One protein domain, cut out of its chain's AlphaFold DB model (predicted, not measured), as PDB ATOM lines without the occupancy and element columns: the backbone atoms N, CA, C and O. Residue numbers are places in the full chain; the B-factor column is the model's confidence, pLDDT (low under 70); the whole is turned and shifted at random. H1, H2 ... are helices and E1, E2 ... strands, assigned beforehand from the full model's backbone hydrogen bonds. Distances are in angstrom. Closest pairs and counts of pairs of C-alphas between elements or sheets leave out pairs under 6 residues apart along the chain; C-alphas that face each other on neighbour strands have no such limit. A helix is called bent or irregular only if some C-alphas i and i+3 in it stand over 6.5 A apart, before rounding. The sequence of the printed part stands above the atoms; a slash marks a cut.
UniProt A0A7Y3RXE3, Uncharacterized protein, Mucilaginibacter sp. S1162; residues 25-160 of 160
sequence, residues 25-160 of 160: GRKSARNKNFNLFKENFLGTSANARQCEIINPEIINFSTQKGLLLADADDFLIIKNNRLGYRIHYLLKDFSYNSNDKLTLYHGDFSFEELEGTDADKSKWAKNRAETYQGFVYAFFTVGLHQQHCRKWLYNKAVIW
ATOM      1  N   GLY A  25     143.337 141.194 123.546       59.59
ATOM      2  CA  GLY A  25     141.864 141.181 123.517       59.59
ATOM      3  C   GLY A  25     141.230 141.115 122.115       59.59
ATOM      4  O   GLY A  25     140.203 140.460 121.935       59.59
ATOM      5  N   ARG A  26     141.856 141.716 121.089       62.88
ATOM      6  CA  ARG A  26     141.363 141.672 119.696       62.88
ATOM      7  C   ARG A  26     141.417 140.261 119.111       62.88
ATOM      8  O   ARG A  26     140.527 139.890 118.353       62.88
ATOM      9  N   LYS A  27     142.416 139.456 119.493       65.94
ATOM     10  CA  LYS A  27     142.574 138.075 119.005       65.94
ATOM     11  C   LYS A  27     141.379 137.193 119.395       65.94
ATOM     12  O   LYS A  27     140.894 136.422 118.573       65.94
ATOM     13  N   SER A  28     140.859 137.359 120.614       79.12
ATOM     14  CA  SER A  28     139.677 136.624 121.089       79.12
ATOM     15  C   SER A  28     138.406 137.015 120.326       79.12
ATOM     16  O   SER A  28     137.678 136.143 119.851       79.12
ATOM     17  N   ALA A  29     138.163 138.318 120.140       86.69
ATOM     18  CA  ALA A  29     137.007 138.808 119.388       86.69
ATOM     19  C   ALA A  29     137.060 138.397 117.907       86.69
ATOM     20  O   ALA A  29     136.067 137.918 117.363       86.69
ATOM     21  N   ARG A  30     138.238 138.499 117.273       90.19
ATOM     22  CA  ARG A  30     138.441 138.071 115.884       90.19
ATOM     23  C   ARG A  30     138.141 136.587 115.698       90.19
ATOM     24  O   ARG A  30     137.459 136.237 114.746       90.19
ATOM     25  N   ASN A  31     138.599 135.726 116.608       91.06
ATOM     26  CA  ASN A  31     138.323 134.289 116.530       91.06
ATOM     27  C   ASN A  31     136.823 133.981 116.634       91.06
ATOM     28  O   ASN A  31     136.322 133.141 115.893       91.06
ATOM     29  N   LYS A  32     136.087 134.683 117.507       91.69
ATOM     30  CA  LYS A  32     134.623 134.545 117.595       91.69
ATOM     31  C   LYS A  32     133.940 134.963 116.292       91.69
ATOM     32  O   LYS A  32     133.111 134.216 115.780       91.69
ATOM     33  N   ASN A  33     134.328 136.109 115.736       93.94
ATOM     34  CA  ASN A  33     133.787 136.606 114.469       93.94
ATOM     35  C   ASN A  33     134.113 135.668 113.306       93.94
ATOM     36  O   ASN A  33     133.244 135.390 112.488       93.94
ATOM     37  N   PHE A  34     135.331 135.127 113.269       94.19
ATOM     38  CA  PHE A  34     135.736 134.158 112.260       94.19
ATOM     39  C   PHE A  34     134.931 132.861 112.349       94.19
ATOM     40  O   PHE A  34     134.498 132.355 111.320       94.19
ATOM     41  N   ASN A  35     134.672 132.346 113.553       91.81
ATOM     42  CA  ASN A  35     133.836 131.156 113.719       91.81
ATOM     43  C   ASN A  35     132.396 131.412 113.253       91.81
ATOM     44  O   ASN A  35     131.861 130.616 112.486       91.81
ATOM     45  N   LEU A  36     131.804 132.550 113.636       91.62
ATOM     46  CA  LEU A  36     130.472 132.952 113.168       91.62
ATOM     47  C   LEU A  36     130.426 133.102 111.647       91.62
ATOM     48  O   LEU A  36     129.501 132.602 111.007       91.62
ATOM     49  N   PHE A  37     131.427 133.755 111.061       93.19
ATOM     50  CA  PHE A  37     131.567 133.868 109.616       93.19
ATOM     51  C   PHE A  37     131.642 132.487 108.972       93.19
ATOM     52  O   PHE A  37     130.834 132.187 108.103       93.19
ATOM     53  N   LYS A  38     132.543 131.618 109.441       91.62
ATOM     54  CA  LYS A  38     132.750 130.271 108.901       91.62
ATOM     55  C   LYS A  38     131.460 129.450 108.924       91.62
ATOM     56  O   LYS A  38     131.099 128.871 107.905       91.62
ATOM     57  N   GLU A  39     130.747 129.430 110.046       89.75
ATOM     58  CA  GLU A  39     129.486 128.688 110.180       89.75
ATOM     59  C   GLU A  39     128.392 129.211 109.244       89.75
ATOM     60  O   GLU A  39     127.655 128.426 108.650       89.75
ATOM     61  N   ASN A  40     128.287 130.528 109.076       89.88
ATOM     62  CA  ASN A  40     127.229 131.137 108.271       89.88
ATOM     63  C   ASN A  40     127.538 131.150 106.765       89.88
ATOM     64  O   ASN A  40     126.625 131.017 105.939       89.88
ATOM     65  N   PHE A  41     128.817 131.291 106.422       90.44
ATOM     66  CA  PHE A  41     129.330 131.355 105.059       90.44
ATOM     67  C   PHE A  41     129.500 129.961 104.443       90.44
ATOM     68  O   PHE A  41     128.985 129.718 103.350       90.44
ATOM     69  N   LEU A  42     130.155 129.028 105.152       88.62
ATOM     70  CA  LEU A  42     130.319 127.643 104.688       88.62
ATOM     71  C   LEU A  42     129.066 126.797 104.961       88.62
ATOM     72  O   LEU A  42     128.766 125.855 104.236       88.62
ATOM     73  N   GLY A  43     128.315 127.122 106.014       84.38
ATOM     74  CA  GLY A  43     127.223 126.285 106.505       84.38
ATOM     75  C   GLY A  43     127.696 125.175 107.448       84.38
ATOM     76  O   GLY A  43     128.850 125.107 107.868       84.38
ATOM     77  N   THR A  44     126.769 124.281 107.799       79.38
ATOM     78  CA  THR A  44     126.973 123.222 108.808       79.38
ATOM     79  C   THR A  44     126.805 121.802 108.257       79.38
ATOM     80  O   THR A  44     126.878 120.828 109.020       79.38
ATOM     81  N   SER A  45     126.601 121.680 106.937       79.06
ATOM     82  CA  SER A  45     126.424 120.409 106.227       79.06
ATOM     83  C   SER A  45     127.664 119.515 106.342       79.06
ATOM     84  O   SER A  45     128.764 119.967 106.669       79.06
ATOM     85  N   ALA A  46     127.507 118.219 106.057       76.81
ATOM     86  CA  ALA A  46     128.633 117.285 106.057       76.81
ATOM     87  C   ALA A  46     129.739 117.713 105.075       76.81
ATOM     88  O   ALA A  46     130.920 117.565 105.386       76.81
ATOM     89  N   ASN A  47     129.364 118.294 103.933       76.56
ATOM     90  CA  ASN A  47     130.312 118.836 102.969       76.56
ATOM     91  C   ASN A  47     130.984 120.115 103.491       76.56
ATOM     92  O   ASN A  47     132.208 120.212 103.441       76.56
ATOM     93  N   ALA A  48     130.226 121.043 104.087       81.00
ATOM     94  CA  ALA A  48     130.771 122.265 104.685       81.00
ATOM     95  C   ALA A  48     131.821 121.970 105.770       81.00
ATOM     96  O   ALA A  48     132.848 122.640 105.858       81.00
ATOM     97  N   ARG A  49     131.622 120.910 106.563       85.56
ATOM     98  CA  ARG A  49     132.599 120.464 107.577       85.56
ATOM     99  C   ARG A  49     133.911 119.954 106.982       85.56
ATOM    100  O   ARG A  49     134.907 119.899 107.694       85.56
ATOM    101  N   GLN A  50     133.911 119.555 105.714       88.75
ATOM    102  CA  GLN A  50     135.103 119.116 104.979       88.75
ATOM    103  C   GLN A  50     135.799 120.273 104.253       88.75
ATOM    104  O   GLN A  50     136.719 120.038 103.464       88.75
ATOM    105  N   CYS A  51     135.353 121.504 104.518       90.44
ATOM    106  CA  CYS A  51     135.872 122.705 103.902       90.44
ATOM    107  C   CYS A  51     136.718 123.527 104.869       90.44
ATOM    108  O   CYS A  51     136.374 123.740 106.037       90.44
ATOM    109  N   GLU A  52     137.836 124.010 104.348       92.75
ATOM    110  CA  GLU A  52     138.835 124.743 105.107       92.75
ATOM    111  C   GLU A  52     139.195 126.042 104.391       92.75
ATOM    112  O   GLU A  52     139.597 126.023 103.230       92.75
ATOM    113  N   ILE A  53     139.044 127.169 105.089       94.31
ATOM    114  CA  ILE A  53     139.527 128.472 104.619       94.31
ATOM    115  C   ILE A  53     141.027 128.517 104.906       94.31
ATOM    116  O   ILE A  53     141.422 128.454 106.069       94.31
ATOM    117  N   ILE A  54     141.835 128.609 103.854       95.75
ATOM    118  CA  ILE A  54     143.295 128.473 103.917       95.75
ATOM    119  C   ILE A  54     143.977 129.779 104.337       95.75
ATOM    120  O   ILE A  54     144.995 129.739 105.017       95.75
ATOM    121  N   ASN A  55     143.400 130.921 103.964       95.38
ATOM    122  CA  ASN A  55     143.918 132.264 104.239       95.38
ATOM    123  C   ASN A  55     142.940 133.089 105.103       95.38
ATOM    124  O   ASN A  55     142.418 134.114 104.667       95.38
ATOM    125  N   PRO A  56     142.604 132.661 106.333       93.88
ATOM    126  CA  PRO A  56     141.631 133.371 107.163       93.88
ATOM    127  C   PRO A  56     142.087 134.776 107.578       93.88
ATOM    128  O   PRO A  56     141.261 135.574 108.018       93.88
ATOM    129  N   GLU A  57     143.380 135.082 107.516       92.31
ATOM    130  CA  GLU A  57     143.992 136.361 107.884       92.31
ATOM    131  C   GLU A  57     143.580 137.527 106.986       92.31
ATOM    132  O   GLU A  57     143.502 138.642 107.496       92.31
ATOM    133  N   ILE A  58     143.241 137.272 105.715       93.19
ATOM    134  CA  ILE A  58     142.825 138.324 104.772       93.19
ATOM    135  C   ILE A  58     141.382 138.793 104.988       93.19
ATOM    136  O   ILE A  58     140.931 139.722 104.323       93.19
ATOM    137  N   ILE A  59     140.644 138.123 105.883       94.00
ATOM    138  CA  ILE A  59     139.279 138.505 106.239       94.00
ATOM    139  C   ILE A  59     139.331 139.617 107.278       94.00
ATOM    140  O   ILE A  59     139.846 139.444 108.397       94.00
ATOM    141  N   ASN A  60     138.712 140.728 106.911       93.06
ATOM    142  CA  ASN A  60     138.478 141.872 107.760       93.06
ATOM    143  C   ASN A  60     137.078 141.762 108.365       93.06
ATOM    144  O   ASN A  60     136.115 141.394 107.699       93.06
ATOM    145  N   PHE A  61     136.975 142.041 109.664       94.06
ATOM    146  CA  PHE A  61     135.707 142.017 110.386       94.06
ATOM    147  C   PHE A  61     135.426 143.388 110.971       94.06
ATOM    148  O   PHE A  61     136.272 143.968 111.657       94.06
ATOM    149  N   SER A  62     134.201 143.858 110.779       92.94
ATOM    150  CA  SER A  62     133.697 145.058 111.435       92.94
ATOM    151  C   SER A  62     132.298 144.814 111.989       92.94
ATOM    152  O   SER A  62     131.639 143.820 111.685       92.94
ATOM    153  N   THR A  63     131.852 145.693 112.881       91.69
ATOM    154  CA  THR A  63     130.502 145.622 113.438       91.69
ATOM    155  C   THR A  63     129.842 146.974 113.286       91.69
ATOM    156  O   THR A  63     130.372 147.979 113.756       91.69
ATOM    157  N   GLN A  64     128.680 147.004 112.639       89.94
ATOM    158  CA  GLN A  64     127.922 148.231 112.421       89.94
ATOM    159  C   GLN A  64     126.447 147.979 112.719       89.94
ATOM    160  O   GLN A  64     125.855 147.053 112.177       89.94
ATOM    161  N   LYS A  65     125.845 148.794 113.596       87.75
ATOM    162  CA  LYS A  65     124.421 148.683 113.983       87.75
ATOM    163  C   LYS A  65     124.005 147.263 114.425       87.75
ATOM    164  O   LYS A  65     122.903 146.820 114.133       87.75
ATOM    165  N   GLY A  66     124.898 146.541 115.109       85.12
ATOM    166  CA  GLY A  66     124.649 145.162 115.556       85.12
ATOM    167  C   GLY A  66     124.809 144.087 114.473       85.12
ATOM    168  O   GLY A  66     124.614 142.913 114.766       85.12
ATOM    169  N   LEU A  67     125.196 144.460 113.250       91.19
ATOM    170  CA  LEU A  67     125.534 143.528 112.177       91.19
ATOM    171  C   LEU A  67     127.026 143.208 112.214       91.19
ATOM    172  O   LEU A  67     127.851 144.123 112.259       91.19
ATOM    173  N   LEU A  68     127.371 141.923 112.153       94.44
ATOM    174  CA  LEU A  68     128.732 141.488 111.851       94.44
ATOM    175  C   LEU A  68     128.943 141.600 110.343       94.44
ATOM    176  O   LEU A  68     128.270 140.909 109.584       94.44
ATOM    177  N   LEU A  69     129.878 142.445 109.926       95.00
ATOM    178  CA  LEU A  69     130.263 142.621 108.533       95.00
ATOM    179  C   LEU A  69     131.616 141.959 108.279       95.00
ATOM    180  O   LEU A  69     132.478 141.956 109.165       95.00
ATOM    181  N   ALA A  70     131.796 141.419 107.076       94.31
ATOM    182  CA  ALA A  70     133.085 140.907 106.637       94.31
ATOM    183  C   ALA A  70     133.365 141.230 105.166       94.31
ATOM    184  O   ALA A  70     132.470 141.190 104.321       94.31
ATOM    185  N   ASP A  71     134.628 141.507 104.887       92.75
ATOM    186  CA  ASP A  71     135.199 141.716 103.563       92.75
ATOM    187  C   ASP A  71     136.587 141.061 103.507       92.75
ATOM    188  O   ASP A  71     137.138 140.654 104.535       92.75
ATOM    189  N   ALA A  72     137.130 140.887 102.304       92.38
ATOM    190  CA  ALA A  72     138.428 140.254 102.107       92.38
ATOM    191  C   ALA A  72     139.322 141.120 101.222       92.38
ATOM    192  O   ALA A  72     138.864 141.716 100.247       92.38
ATOM    193  N   ASP A  73     140.610 141.175 101.556       89.06
ATOM    194  CA  ASP A  73     141.568 141.973 100.789       89.06
ATOM    195  C   ASP A  73     141.931 141.358  99.430       89.06
ATOM    196  O   ASP A  73     142.398 142.086  98.552       89.06
ATOM    197  N   ASP A  74     141.696 140.054  99.271       93.00
ATOM    198  CA  ASP A  74     141.966 139.245  98.080       93.00
ATOM    199  C   ASP A  74     140.991 138.041  98.026       93.00
ATOM    200  O   ASP A  74     140.070 137.927  98.841       93.00
ATOM    201  N   PHE A  75     141.183 137.118  97.083       94.38
ATOM    202  CA  PHE A  75     140.427 135.873  96.993       94.38
ATOM    203  C   PHE A  75     140.582 135.019  98.256       94.38
ATOM    204  O   PHE A  75     141.679 134.604  98.641       94.38
ATOM    205  N   LEU A  76     139.449 134.660  98.856       94.94
ATOM    206  CA  LEU A  76     139.394 133.624  99.876       94.94
ATOM    207  C   LEU A  76     139.620 132.269  99.220       94.94
ATOM    208  O   LEU A  76     138.876 131.861  98.328       94.94
ATOM    209  N   ILE A  77     140.647 131.569  99.685       95.56
ATOM    210  CA  ILE A  77     141.007 130.242  99.212       95.56
ATOM    211  C   ILE A  77     140.342 129.238 100.135       95.56
ATOM    212  O   ILE A  77     140.648 129.169 101.328       95.56
ATOM    213  N   ILE A  78     139.449 128.430  99.577       94.75
ATOM    214  CA  ILE A  78     138.713 127.425 100.330       94.75
ATOM    215  C   ILE A  78     138.989 126.057  99.733       94.75
ATOM    216  O   ILE A  78     138.798 125.832  98.543       94.75
ATOM    217  N   LYS A  79     139.451 125.127 100.560       94.38
ATOM    218  CA  LYS A  79     139.746 123.760 100.147       94.38
ATOM    219  C   LYS A  79     138.603 122.846 100.567       94.38
ATOM    220  O   LYS A  79     138.353 122.704 101.759       94.38
ATOM    221  N   ASN A  80     137.939 122.209  99.606       92.75
ATOM    222  CA  ASN A  80     136.925 121.186  99.840       92.75
ATOM    223  C   ASN A  80     137.531 119.804  99.561       92.75
ATOM    224  O   ASN A  80     137.564 119.330  98.423       92.75
ATOM    225  N   ASN A  81     138.005 119.137 100.617       90.44
ATOM    226  CA  ASN A  81     138.664 117.829 100.496       90.44
ATOM    227  C   ASN A  81     137.691 116.708 100.095       90.44
ATOM    228  O   ASN A  81     138.110 115.677  99.567       90.44
ATOM    229  N   ARG A  82     136.389 116.889 100.346       90.00
ATOM    230  CA  ARG A  82     135.367 115.886 100.032       90.00
ATOM    231  C   ARG A  82     135.028 115.862  98.549       90.00
ATOM    232  O   ARG A  82     134.813 114.779  98.005       90.00
ATOM    233  N   LEU A  83     134.978 117.032  97.919       90.12
ATOM    234  CA  LEU A  83     134.673 117.175  96.497       90.12
ATOM    235  C   LEU A  83     135.927 117.299  95.625       90.12
ATOM    236  O   LEU A  83     135.816 117.231  94.405       90.12
ATOM    237  N   GLY A  84     137.110 117.459  96.220       92.38
ATOM    238  CA  GLY A  84     138.350 117.578  95.460       92.38
ATOM    239  C   GLY A  84     138.457 118.912  94.729       92.38
ATOM    240  O   GLY A  84     138.883 118.930  93.580       92.38
ATOM    241  N   TYR A  85     138.020 120.005  95.364       93.38
ATOM    242  CA  TYR A  85     138.090 121.349  94.788       93.38
ATOM    243  C   TYR A  85     138.869 122.315  95.676       93.38
ATOM    244  O   TYR A  85     138.750 122.298  96.905       93.38
ATOM    245  N   ARG A  86     139.619 123.206  95.033       94.44
ATOM    246  CA  ARG A  86     140.029 124.496  95.573       94.44
ATOM    247  C   ARG A  86     139.113 125.562  94.991       94.44
ATOM    248  O   ARG A  86     138.846 125.587  93.796       94.44
ATOM    249  N   ILE A  87     138.608 126.424  95.853       93.50
ATOM    250  CA  ILE A  87     137.633 127.452  95.519       93.50
ATOM    251  C   ILE A  87     138.303 128.791  95.770       93.50
ATOM    252  O   ILE A  87     138.775 129.040  96.878       93.50
ATOM    253  N   HIS A  88     138.345 129.634  94.746       94.19
ATOM    254  CA  HIS A  88     138.788 131.018  94.860       94.19
ATOM    255  C   HIS A  88     137.544 131.888  94.911       94.19
ATOM    256  O   HIS A  88     136.839 132.001  93.910       94.19
ATOM    257  N   TYR A  89     137.253 132.462  96.074       93.44
ATOM    258  CA  TYR A  89     136.038 133.231  96.316       93.44
ATOM    259  C   TYR A  89     136.360 134.713  96.510       93.44
ATOM    260  O   TYR A  89     137.044 135.091  97.459       93.44
ATOM    261  N   LEU A  90     135.839 135.561  95.629       93.19
ATOM    262  CA  LEU A  90     135.897 137.011  95.755       93.19
ATOM    263  C   LEU A  90     134.735 137.484  96.629       93.19
ATOM    264  O   LEU A  90     133.605 137.620  96.152       93.19
ATOM    265  N   LEU A  91     135.009 137.725  97.910       93.69
ATOM    266  CA  LEU A  91     134.009 138.212  98.858       93.69
ATOM    267  C   LEU A  91     133.764 139.710  98.644       93.69
ATOM    268  O   LEU A  91     134.638 140.519  98.938       93.69
ATOM    269  N   LYS A  92     132.577 140.076  98.141       87.94
ATOM    270  CA  LYS A  92     132.189 141.485  97.943       87.94
ATOM    271  C   LYS A  92     131.512 142.059  99.177       87.94
ATOM    272  O   LYS A  92     131.840 143.160  99.604       87.94
ATOM    273  N   ASP A  93     130.581 141.302  99.745       86.12
ATOM    274  CA  ASP A  93     129.878 141.672 100.964       86.12
ATOM    275  C   ASP A  93     129.501 140.439 101.781       86.12
ATOM    276  O   ASP A  93     129.174 139.374 101.251       86.12
ATOM    277  N   PHE A  94     129.552 140.606 103.098       93.69
ATOM    278  CA  PHE A  94     128.998 139.691 104.078       93.69
ATOM    279  C   PHE A  94     128.391 140.502 105.215       93.69
ATOM    280  O   PHE A  94     129.016 141.423 105.741       93.69
ATOM    281  N   SER A  95     127.191 140.116 105.631       92.94
ATOM    282  CA  SER A  95     126.530 140.634 106.817       92.94
ATOM    283  C   SER A  95     125.792 139.519 107.546       92.94
ATOM    284  O   SER A  95     125.103 138.695 106.940       92.94
ATOM    285  N   TYR A  96     125.925 139.512 108.865       92.50
ATOM    286  CA  TYR A  96     125.197 138.621 109.750       92.50
ATOM    287  C   TYR A  96     124.496 139.424 110.841       92.50
ATOM    288  O   TYR A  96     125.130 140.184 111.579       92.50
ATOM    289  N   ASN A  97     123.183 139.234 110.946       91.25
ATOM    290  CA  ASN A  97     122.355 139.791 112.004       91.25
ATOM    291  C   ASN A  97     122.089 138.710 113.058       91.25
ATOM    292  O   ASN A  97     121.403 137.724 112.785       91.25
ATOM    293  N   SER A  98     122.600 138.907 114.274       85.12
ATOM    294  CA  SER A  98     122.420 137.952 115.371       85.12
ATOM    295  C   SER A  98     120.981 137.869 115.884       85.12
ATOM    296  O   SER A  98     120.586 136.814 116.376       85.12
ATOM    297  N   ASN A  99     120.201 138.950 115.771       86.81
ATOM    298  CA  ASN A  99     118.822 138.999 116.261       86.81
ATOM    299  C   ASN A  99     117.905 138.155 115.373       86.81
ATOM    300  O   ASN A  99     117.179 137.296 115.867       86.81
ATOM    301  N   ASP A 100     118.019 138.344 114.059       86.50
ATOM    302  CA  ASP A 100     117.170 137.665 113.073       86.50
ATOM    303  C   ASP A 100     117.772 136.338 112.583       86.50
ATOM    304  O   ASP A 100     117.155 135.617 111.801       86.50
ATOM    305  N   LYS A 101     119.002 136.016 113.019       84.88
ATOM    306  CA  LYS A 101     119.824 134.894 112.524       84.88
ATOM    307  C   LYS A 101     119.905 134.854 110.994       84.88
ATOM    308  O   LYS A 101     119.951 133.783 110.389       84.88
ATOM    309  N   LEU A 102     119.927 136.035 110.378       85.25
ATOM    310  CA  LEU A 102     119.941 136.207 108.933       85.25
ATOM    311  C   LEU A 102     121.358 136.517 108.459       85.25
ATOM    312  O   LEU A 102     121.997 137.447 108.957       85.25
ATOM    313  N   THR A 103     121.811 135.762 107.461       87.69
ATOM    314  CA  THR A 103     123.102 135.966 106.800       87.69
ATOM    315  C   THR A 103     122.874 136.328 105.342       87.69
ATOM    316  O   THR A 103     122.268 135.555 104.597       87.69
ATOM    317  N   LEU A 104     123.414 137.469 104.926       86.50
ATOM    318  CA  LEU A 104     123.475 137.899 103.535       86.50
ATOM    319  C   LEU A 104     124.936 137.994 103.124       86.50
ATOM    320  O   LEU A 104     125.746 138.563 103.850       86.50
ATOM    321  N   TYR A 105     125.273 137.426 101.975       88.25
ATOM    322  CA  TYR A 105     126.594 137.583 101.392       88.25
ATOM    323  C   TYR A 105     126.522 137.433  99.881       88.25
ATOM    324  O   TYR A 105     125.670 136.710  99.346       88.25
ATOM    325  N   HIS A 106     127.447 138.094  99.204       85.25
ATOM    326  CA  HIS A 106     127.575 138.052  97.763       85.25
ATOM    327  C   HIS A 106     129.048 138.086  97.351       85.25
ATOM    328  O   HIS A 106     129.929 138.617  98.032       85.25
ATOM    329  N   GLY A 107     129.311 137.462  96.211       87.69
ATOM    330  CA  GLY A 107     130.648 137.281  95.690       87.69
ATOM    331  C   GLY A 107     130.644 136.460  94.414       87.69
ATOM    332  O   GLY A 107     129.639 135.831  94.059       87.69
ATOM    333  N   ASP A 108     131.793 136.482  93.755       88.31
ATOM    334  CA  ASP A 108     132.092 135.660  92.588       88.31
ATOM    335  C   ASP A 108     133.073 134.562  92.991       88.31
ATOM    336  O   ASP A 108     133.791 134.690  93.983       88.31
ATOM    337  N   PHE A 109     133.108 133.463  92.248       90.56
ATOM    338  CA  PHE A 109     133.999 132.355  92.565       90.56
ATOM    339  C   PHE A 109     134.427 131.590  91.325       90.56
ATOM    340  O   PHE A 109     133.758 131.602  90.293       90.56
ATOM    341  N   SER A 110     135.546 130.896  91.464       88.12
ATOM    342  CA  SER A 110     136.023 129.902  90.509       88.12
ATOM    343  C   SER A 110     136.488 128.652  91.247       88.12
ATOM    344  O   SER A 110     136.772 128.695  92.448       88.12
ATOM    345  N   PHE A 111     136.530 127.536  90.523       90.12
ATOM    346  CA  PHE A 111     136.969 126.250  91.044       90.12
ATOM    347  C   PHE A 111     138.192 125.772  90.283       90.12
ATOM    348  O   PHE A 111     138.271 125.902  89.064       90.12
ATOM    349  N   GLU A 112     139.087 125.144  91.022       89.62
ATOM    350  CA  GLU A 112     140.223 124.392  90.524       89.62
ATOM    351  C   GLU A 112     140.134 122.978  91.107       89.62
ATOM    352  O   GLU A 112     139.773 122.796  92.275       89.62
ATOM    353  N   GLU A 113     140.415 121.956  90.303       91.69
ATOM    354  CA  GLU A 113     140.479 120.589  90.816       91.69
ATOM    355  C   GLU A 113     141.720 120.397  91.684       91.69
ATOM    356  O   GLU A 113     142.803 120.880  91.372       91.69
ATOM    357  N   LEU A 114     141.570 119.664  92.785       93.00
ATOM    358  CA  LEU A 114     142.725 119.254  93.570       93.00
ATOM    359  C   LEU A 114     143.477 118.137  92.849       93.00
ATOM    360  O   LEU A 114     142.882 117.222  92.281       93.00
ATOM    361  N   GLU A 115     144.799 118.171  92.952       93.44
ATOM    362  CA  GLU A 115     145.621 117.027  92.587       93.44
ATOM    363  C   GLU A 115     145.443 115.902  93.615       93.44
ATOM    364  O   GLU A 115     145.376 116.135  94.825       93.44
ATOM    365  N   GLY A 116     145.354 114.669  93.126       92.44
ATOM    366  CA  GLY A 116     145.147 113.481  93.947       92.44
ATOM    367  C   GLY A 116     145.387 112.201  93.161       92.44
ATOM    368  O   GLY A 116     145.549 112.224  91.936       92.44
ATOM    369  N   THR A 117     145.403 111.078  93.875       95.69
ATOM    370  CA  THR A 117     145.541 109.746  93.272       95.69
ATOM    371  C   THR A 117     144.281 109.363  92.486       95.69
ATOM    372  O   THR A 117     143.223 109.974  92.649       95.69
ATOM    373  N   ASP A 118     144.343 108.318  91.660       93.88
ATOM    374  CA  ASP A 118     143.155 107.834  90.936       93.88
ATOM    375  C   ASP A 118     142.037 107.370  91.887       93.88
ATOM    376  O   ASP A 118     140.850 107.553  91.602       93.88
ATOM    377  N   ALA A 119     142.406 106.842  93.059       94.44
ATOM    378  CA  ALA A 119     141.458 106.492  94.112       94.44
ATOM    379  C   ALA A 119     140.749 107.736  94.678       94.44
ATOM    380  O   ALA A 119     139.527 107.718  94.861       94.44
ATOM    381  N   ASP A 120     141.487 108.828  94.900       92.94
ATOM    382  CA  ASP A 120     140.915 110.098  95.353       92.94
ATOM    383  C   ASP A 120     139.963 110.671  94.307       92.94
ATOM    384  O   ASP A 120     138.821 111.000  94.629       92.94
ATOM    385  N   LYS A 121     140.382 110.701  93.037       92.19
ATOM    386  CA  LYS A 121     139.557 111.183  91.921       92.19
ATOM    387  C   LYS A 121     138.265 110.383  91.777       92.19
ATOM    388  O   LYS A 121     137.197 110.973  91.620       92.19
ATOM    389  N   SER A 122     138.329 109.055  91.897       92.75
ATOM    390  CA  SER A 122     137.145 108.185  91.879       92.75
ATOM    391  C   SER A 122     136.192 108.494  93.042       92.75
ATOM    392  O   SER A 122     134.982 108.661  92.851       92.75
ATOM    393  N   LYS A 123     136.737 108.657  94.254       93.38
ATOM    394  CA  LYS A 123     135.963 109.032  95.443       93.38
ATOM    395  C   LYS A 123     135.318 110.411  95.292       93.38
ATOM    396  O   LYS A 123     134.146 110.574  95.633       93.38
ATOM    397  N   TRP A 124     136.048 111.392  94.771       93.81
ATOM    398  CA  TRP A 124     135.527 112.729  94.503       93.81
ATOM    399  C   TRP A 124     134.414 112.696  93.465       93.81
ATOM    400  O   TRP A 124     133.371 113.296  93.703       93.81
ATOM    401  N   ALA A 125     134.570 111.946  92.373       89.44
ATOM    402  CA  ALA A 125     133.526 111.788  91.361       89.44
ATOM    403  C   ALA A 125     132.221 111.240  91.963       89.44
ATOM    404  O   ALA A 125     131.147 111.790  91.712       89.44
ATOM    405  N   LYS A 126     132.311 110.225  92.833       91.12
ATOM    406  CA  LYS A 126     131.149 109.694  93.557       91.12
ATOM    407  C   LYS A 126     130.509 110.747  94.470       91.12
ATOM    408  O   LYS A 126     129.305 110.976  94.387       91.12
ATOM    409  N   ASN A 127     131.306 111.432  95.292       89.31
ATOM    410  CA  ASN A 127     130.801 112.466  96.203       89.31
ATOM    411  C   ASN A 127     130.164 113.651  95.453       89.31
ATOM    412  O   ASN A 127     129.175 114.220  95.919       89.31
ATOM    413  N   ARG A 128     130.716 114.026  94.291       87.56
ATOM    414  CA  ARG A 128     130.161 115.059  93.403       87.56
ATOM    415  C   ARG A 128     128.803 114.628  92.849       87.56
ATOM    416  O   ARG A 128     127.869 115.423  92.887       87.56
ATOM    417  N   ALA A 129     128.666 113.375  92.409       85.25
ATOM    418  CA  ALA A 129     127.391 112.840  91.930       85.25
ATOM    419  C   ALA A 129     126.313 112.848  93.030       85.25
ATOM    420  O   ALA A 129     125.202 113.315  92.790       85.25
ATOM    421  N   GLU A 130     126.655 112.415  94.247       84.12
ATOM    422  CA  GLU A 130     125.752 112.458  95.409       84.12
ATOM    423  C   GLU A 130     125.327 113.896  95.753       84.12
ATOM    424  O   GLU A 130     124.146 114.170  95.968       84.12
ATOM    425  N   THR A 131     126.280 114.834  95.756       79.81
ATOM    426  CA  THR A 131     126.018 116.252  96.060       79.81
ATOM    427  C   THR A 131     125.114 116.887  95.001       79.81
ATOM    428  O   THR A 131     124.144 117.565  95.343       79.81
ATOM    429  N   TYR A 132     125.360 116.602  93.719       77.00
ATOM    430  CA  TYR A 132     124.521 117.078  92.620       77.00
ATOM    431  C   TYR A 132     123.096 116.515  92.697       77.00
ATOM    432  O   TYR A 132     122.134 117.261  92.540       77.00
ATOM    433  N   GLN A 133     122.937 115.222  92.991       74.00
ATOM    434  CA  GLN A 133     121.612 114.619  93.175       74.00
ATOM    435  C   GLN A 133     120.848 115.257  94.339       74.00
ATOM    436  O   GLN A 133     119.669 115.582  94.190       74.00
ATOM    437  N   GLY A 134     121.520 115.487  95.472       70.06
ATOM    438  CA  GLY A 134     120.936 116.184  96.617       70.06
ATOM    439  C   GLY A 134     120.491 117.603  96.267       70.06
ATOM    440  O   GLY A 134     119.381 118.005  96.620       70.06
ATOM    441  N   PHE A 135     121.309 118.338  95.508       69.50
ATOM    442  CA  PHE A 135     120.943 119.658  95.001       69.50
ATOM    443  C   PHE A 135     119.720 119.604  94.091       69.50
ATOM    444  O   PHE A 135     118.784 120.370  94.292       69.50
ATOM    445  N   VAL A 136     119.710 118.704  93.109       66.69
ATOM    446  CA  VAL A 136     118.598 118.554  92.168       66.69
ATOM    447  C   VAL A 136     117.303 118.251  92.925       66.69
ATOM    448  O   VAL A 136     116.292 118.918  92.709       66.69
ATOM    449  N   TYR A 137     117.341 117.316  93.876       66.31
ATOM    450  CA  TYR A 137     116.197 117.000  94.728       66.31
ATOM    451  C   TYR A 137     115.732 118.212  95.548       66.31
ATOM    452  O   TYR A 137     114.546 118.542  95.542       66.31
ATOM    453  N   ALA A 138     116.649 118.917  96.219       62.66
ATOM    454  CA  ALA A 138     116.332 120.113  97.000       62.66
ATOM    455  C   ALA A 138     115.774 121.246  96.121       62.66
ATOM    456  O   ALA A 138     114.808 121.904  96.491       62.66
ATOM    457  N   PHE A 139     116.337 121.449  94.931       60.69
ATOM    458  CA  PHE A 139     115.878 122.446  93.973       60.69
ATOM    459  C   PHE A 139     114.445 122.158  93.517       60.69
ATOM    460  O   PHE A 139     113.617 123.065  93.514       60.69
ATOM    461  N   PHE A 140     114.129 120.905  93.184       64.06
ATOM    462  CA  PHE A 140     112.788 120.532  92.736       64.06
ATOM    463  C   PHE A 140     111.752 120.516  93.864       64.06
ATOM    464  O   PHE A 140     110.606 120.894  93.637       64.06
ATOM    465  N   THR A 141     112.136 120.122  95.078       59.53
ATOM    466  CA  THR A 141     111.209 120.047  96.222       59.53
ATOM    467  C   THR A 141     110.962 121.405  96.883       59.53
ATOM    468  O   THR A 141     109.833 121.697  97.271       59.53
ATOM    469  N   VAL A 142     111.983 122.264  96.977       59.16
ATOM    470  CA  VAL A 142     111.900 123.590  97.625       59.16
ATOM    471  C   VAL A 142     111.561 124.705  96.622       59.16
ATOM    472  O   VAL A 142     111.007 125.741  96.994       59.16
ATOM    473  N   GLY A 143     111.840 124.502  95.329       50.03
ATOM    474  CA  GLY A 143     111.691 125.493  94.254       50.03
ATOM    475  C   GLY A 143     110.263 125.925  93.907       50.03
ATOM    476  O   GLY A 143     110.090 126.735  92.995       50.03
ATOM    477  N   LEU A 144     109.243 125.452  94.626       46.09
ATOM    478  CA  LEU A 144     107.847 125.812  94.379       46.09
ATOM    479  C   LEU A 144     107.361 127.067  95.123       46.09
ATOM    480  O   LEU A 144     106.186 127.390  94.968       46.09
ATOM    481  N   HIS A 145     108.191 127.797  95.896       44.44
ATOM    482  CA  HIS A 145     107.656 128.897  96.728       44.44
ATOM    483  C   HIS A 145     108.328 130.284  96.757       44.44
ATOM    484  O   HIS A 145     107.688 131.171  97.305       44.44
ATOM    485  N   GLN A 146     109.498 130.589  96.169       40.88
ATOM    486  CA  GLN A 146     109.964 132.001  96.134       40.88
ATOM    487  C   GLN A 146     111.098 132.288  95.132       40.88
ATOM    488  O   GLN A 146     112.122 131.610  95.103       40.88
ATOM    489  N   GLN A 147     110.937 133.338  94.314       37.84
ATOM    490  CA  GLN A 147     111.807 133.611  93.158       37.84
ATOM    491  C   GLN A 147     113.167 134.256  93.504       37.84
ATOM    492  O   GLN A 147     114.113 134.091  92.734       37.84
ATOM    493  N   HIS A 148     113.299 134.924  94.658       37.78
ATOM    494  CA  HIS A 148     114.537 135.606  95.074       37.78
ATOM    495  C   HIS A 148     115.610 134.672  95.684       37.78
ATOM    496  O   HIS A 148     116.780 135.041  95.724       37.78
ATOM    497  N   CYS A 149     115.272 133.433  96.070       47.81
ATOM    498  CA  CYS A 149     116.211 132.479  96.693       47.81
ATOM    499  C   CYS A 149     117.106 131.702  95.703       47.81
ATOM    500  O   CYS A 149     118.000 130.969  96.124       47.81
ATOM    501  N   ARG A 150     116.893 131.831  94.385       37.28
ATOM    502  CA  ARG A 150     117.491 130.921  93.386       37.28
ATOM    503  C   ARG A 150     119.009 131.035  93.240       37.28
ATOM    504  O   ARG A 150     119.685 130.013  93.209       37.28
ATOM    505  N   LYS A 151     119.562 132.251  93.188       34.69
ATOM    506  CA  LYS A 151     121.018 132.459  93.034       34.69
ATOM    507  C   LYS A 151     121.785 132.139  94.328       34.69
ATOM    508  O   LYS A 151     122.913 131.663  94.283       34.69
ATOM    509  N   TRP A 152     121.128 132.333  95.473       40.03
ATOM    510  CA  TRP A 152     121.659 132.040  96.807       40.03
ATOM    511  C   TRP A 152     121.713 130.530  97.100       40.03
ATOM    512  O   TRP A 152     122.736 130.030  97.563       40.03
ATOM    513  N   LEU A 153     120.659 129.782  96.746       45.53
ATOM    514  CA  LEU A 153     120.631 128.317  96.851       45.53
ATOM    515  C   LEU A 153     121.646 127.648  95.914       45.53
ATOM    516  O   LEU A 153     122.290 126.686  96.316       45.53
ATOM    517  N   TYR A 154     121.833 128.182  94.703       43.69
ATOM    518  CA  TYR A 154     122.803 127.656  93.739       43.69
ATOM    519  C   TYR A 154     124.250 127.825  94.230       43.69
ATOM    520  O   TYR A 154     125.020 126.870  94.225       43.69
ATOM    521  N   ASN A 155     124.605 129.004  94.756       44.88
ATOM    522  CA  ASN A 155     125.948 129.241  95.293       44.88
ATOM    523  C   ASN A 155     126.240 128.416  96.550       44.88
ATOM    524  O   ASN A 155     127.363 127.960  96.713       44.88
ATOM    525  N   LYS A 156     125.260 128.173  97.432       52.16
ATOM    526  CA  LYS A 156     125.478 127.251  98.560       52.16
ATOM    527  C   LYS A 156     125.611 125.800  98.106       52.16
ATOM    528  O   LYS A 156     126.468 125.103  98.624       52.16
ATOM    529  N   ALA A 157     124.806 125.364  97.142       45.91
ATOM    530  CA  ALA A 157     124.737 123.958  96.758       45.91
ATOM    531  C   ALA A 157     125.863 123.477  95.831       45.91
ATOM    532  O   ALA A 157     126.134 122.282  95.781       45.91
ATOM    533  N   VAL A 158     126.506 124.381  95.086       45.72
ATOM    534  CA  VAL A 158     127.647 124.030  94.219       45.72
ATOM    535  C   VAL A 158     128.975 124.077  94.986       45.72
ATOM    536  O   VAL A 158     129.937 123.417  94.606       45.72
ATOM    537  N   ILE A 159     129.032 124.839  96.081       50.59
ATOM    538  CA  ILE A 159     130.258 125.086  96.850       50.59
ATOM    539  C   ILE A 159     130.337 124.162  98.083       50.59
ATOM    540  O   ILE A 159     131.427 123.672  98.406       50.59
ATOM    541  N   TRP A 160     129.196 123.892  98.735       48.25
ATOM    542  CA  TRP A 160     129.087 123.106  99.971       48.25
ATOM    543  C   TRP A 160     128.229 121.859  99.782       48.25
ATOM    544  O   TRP A 160     126.998 121.889  99.996       48.25
TER     545      TRP A 160
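This is residues 25 to 160 of the 160 residues of an uncharacterized protein of Mucilaginibacter sp. S1162 (UniProt A0A7Y3RXE3). A twisted antiparallel sheet of six strands, with its two longest strands E5 and E6 bent, curls round one helix, H1. The long helix H2 runs clear of the sheet, and H3 folds back beside it as a helical hairpin, its residues 151 to 159 grazing the sheet and its Lys 156 coming close to the end of H1, where the C-alphas of Leu 42 and Lys 156 are 7.8 A apart. The printed part has 136 residues, with three named helices and six named strands in the order H1, E1 to E6, H2, H3, in the class mixed, helices and strands. The sheet is branched at E5. The whole is compact, with a radius of gyration of the C-alphas of 16.0 A, and spans 46 by 39 by 22 A.

E5, residues 85 to 97, bends by 80 degrees at residue 92 and has three antiparallel neighbours. On one side of it is E6, residues 102 to 113, in a hairpin with N 90 and O 108 at 2.8 A. On the other side are E4, residues 76 to 80, a hairpin with E5 and with N 78 and O 87 at 2.8 A, and E3, residues 67 to 72, with N 70 and O 94 at 3.1 A. E4, E5 and E6 form a meander, each strand the antiparallel neighbour of the one before. Edge strand E2, residues 59 to 64, makes a hairpin with E3, with N 62 and O 69 at 3.0 A. Edge strand E1, residues 51 to 53, is antiparallel to E4, with N 52 and O 79 at 2.9 A. H1, residues 25 to 42, is on the sheet; its closest C-alphas to E6 are those of Asn 40 and Thr 103, 6.5 A apart. H2, residues 118 to 142, is not on the sheet. It only just touches H3, residues 147 to 159, with 3 pairs of C-alphas within 8 A, the closest Phe 135 and Ala 157 at 6.0 A, at a shallow tilt of 14 degrees, opposite ways. Each O i to N i+4 pair is within hydrogen-bond range in H1 and H2, but 6 of 9 in H3.

H1 begins at C-alpha 25 (141.864, 141.181, 123.517) and is 25.9 A long. E5 is 29.7 A and E6 31.5 A long. H2 is 35.6 A long, from C-alpha 118 (143.155, 107.834, 90.936). H3 is irregular, with C-alphas 148 and 151 7.5 A apart, and ends at C-alpha 159 (130.258, 125.086, 96.850).

The C-alphas of Lys 65 and Asp 118 are the two farthest apart, at 50.5 A. The printed part has no cut and no long link. Residues 144 to 149, of which 147 to 149 belong to H3, stand free. Mean pLDDT of the printed part is 81.6; residues 25 to 27 and 135 to 160 are under 70.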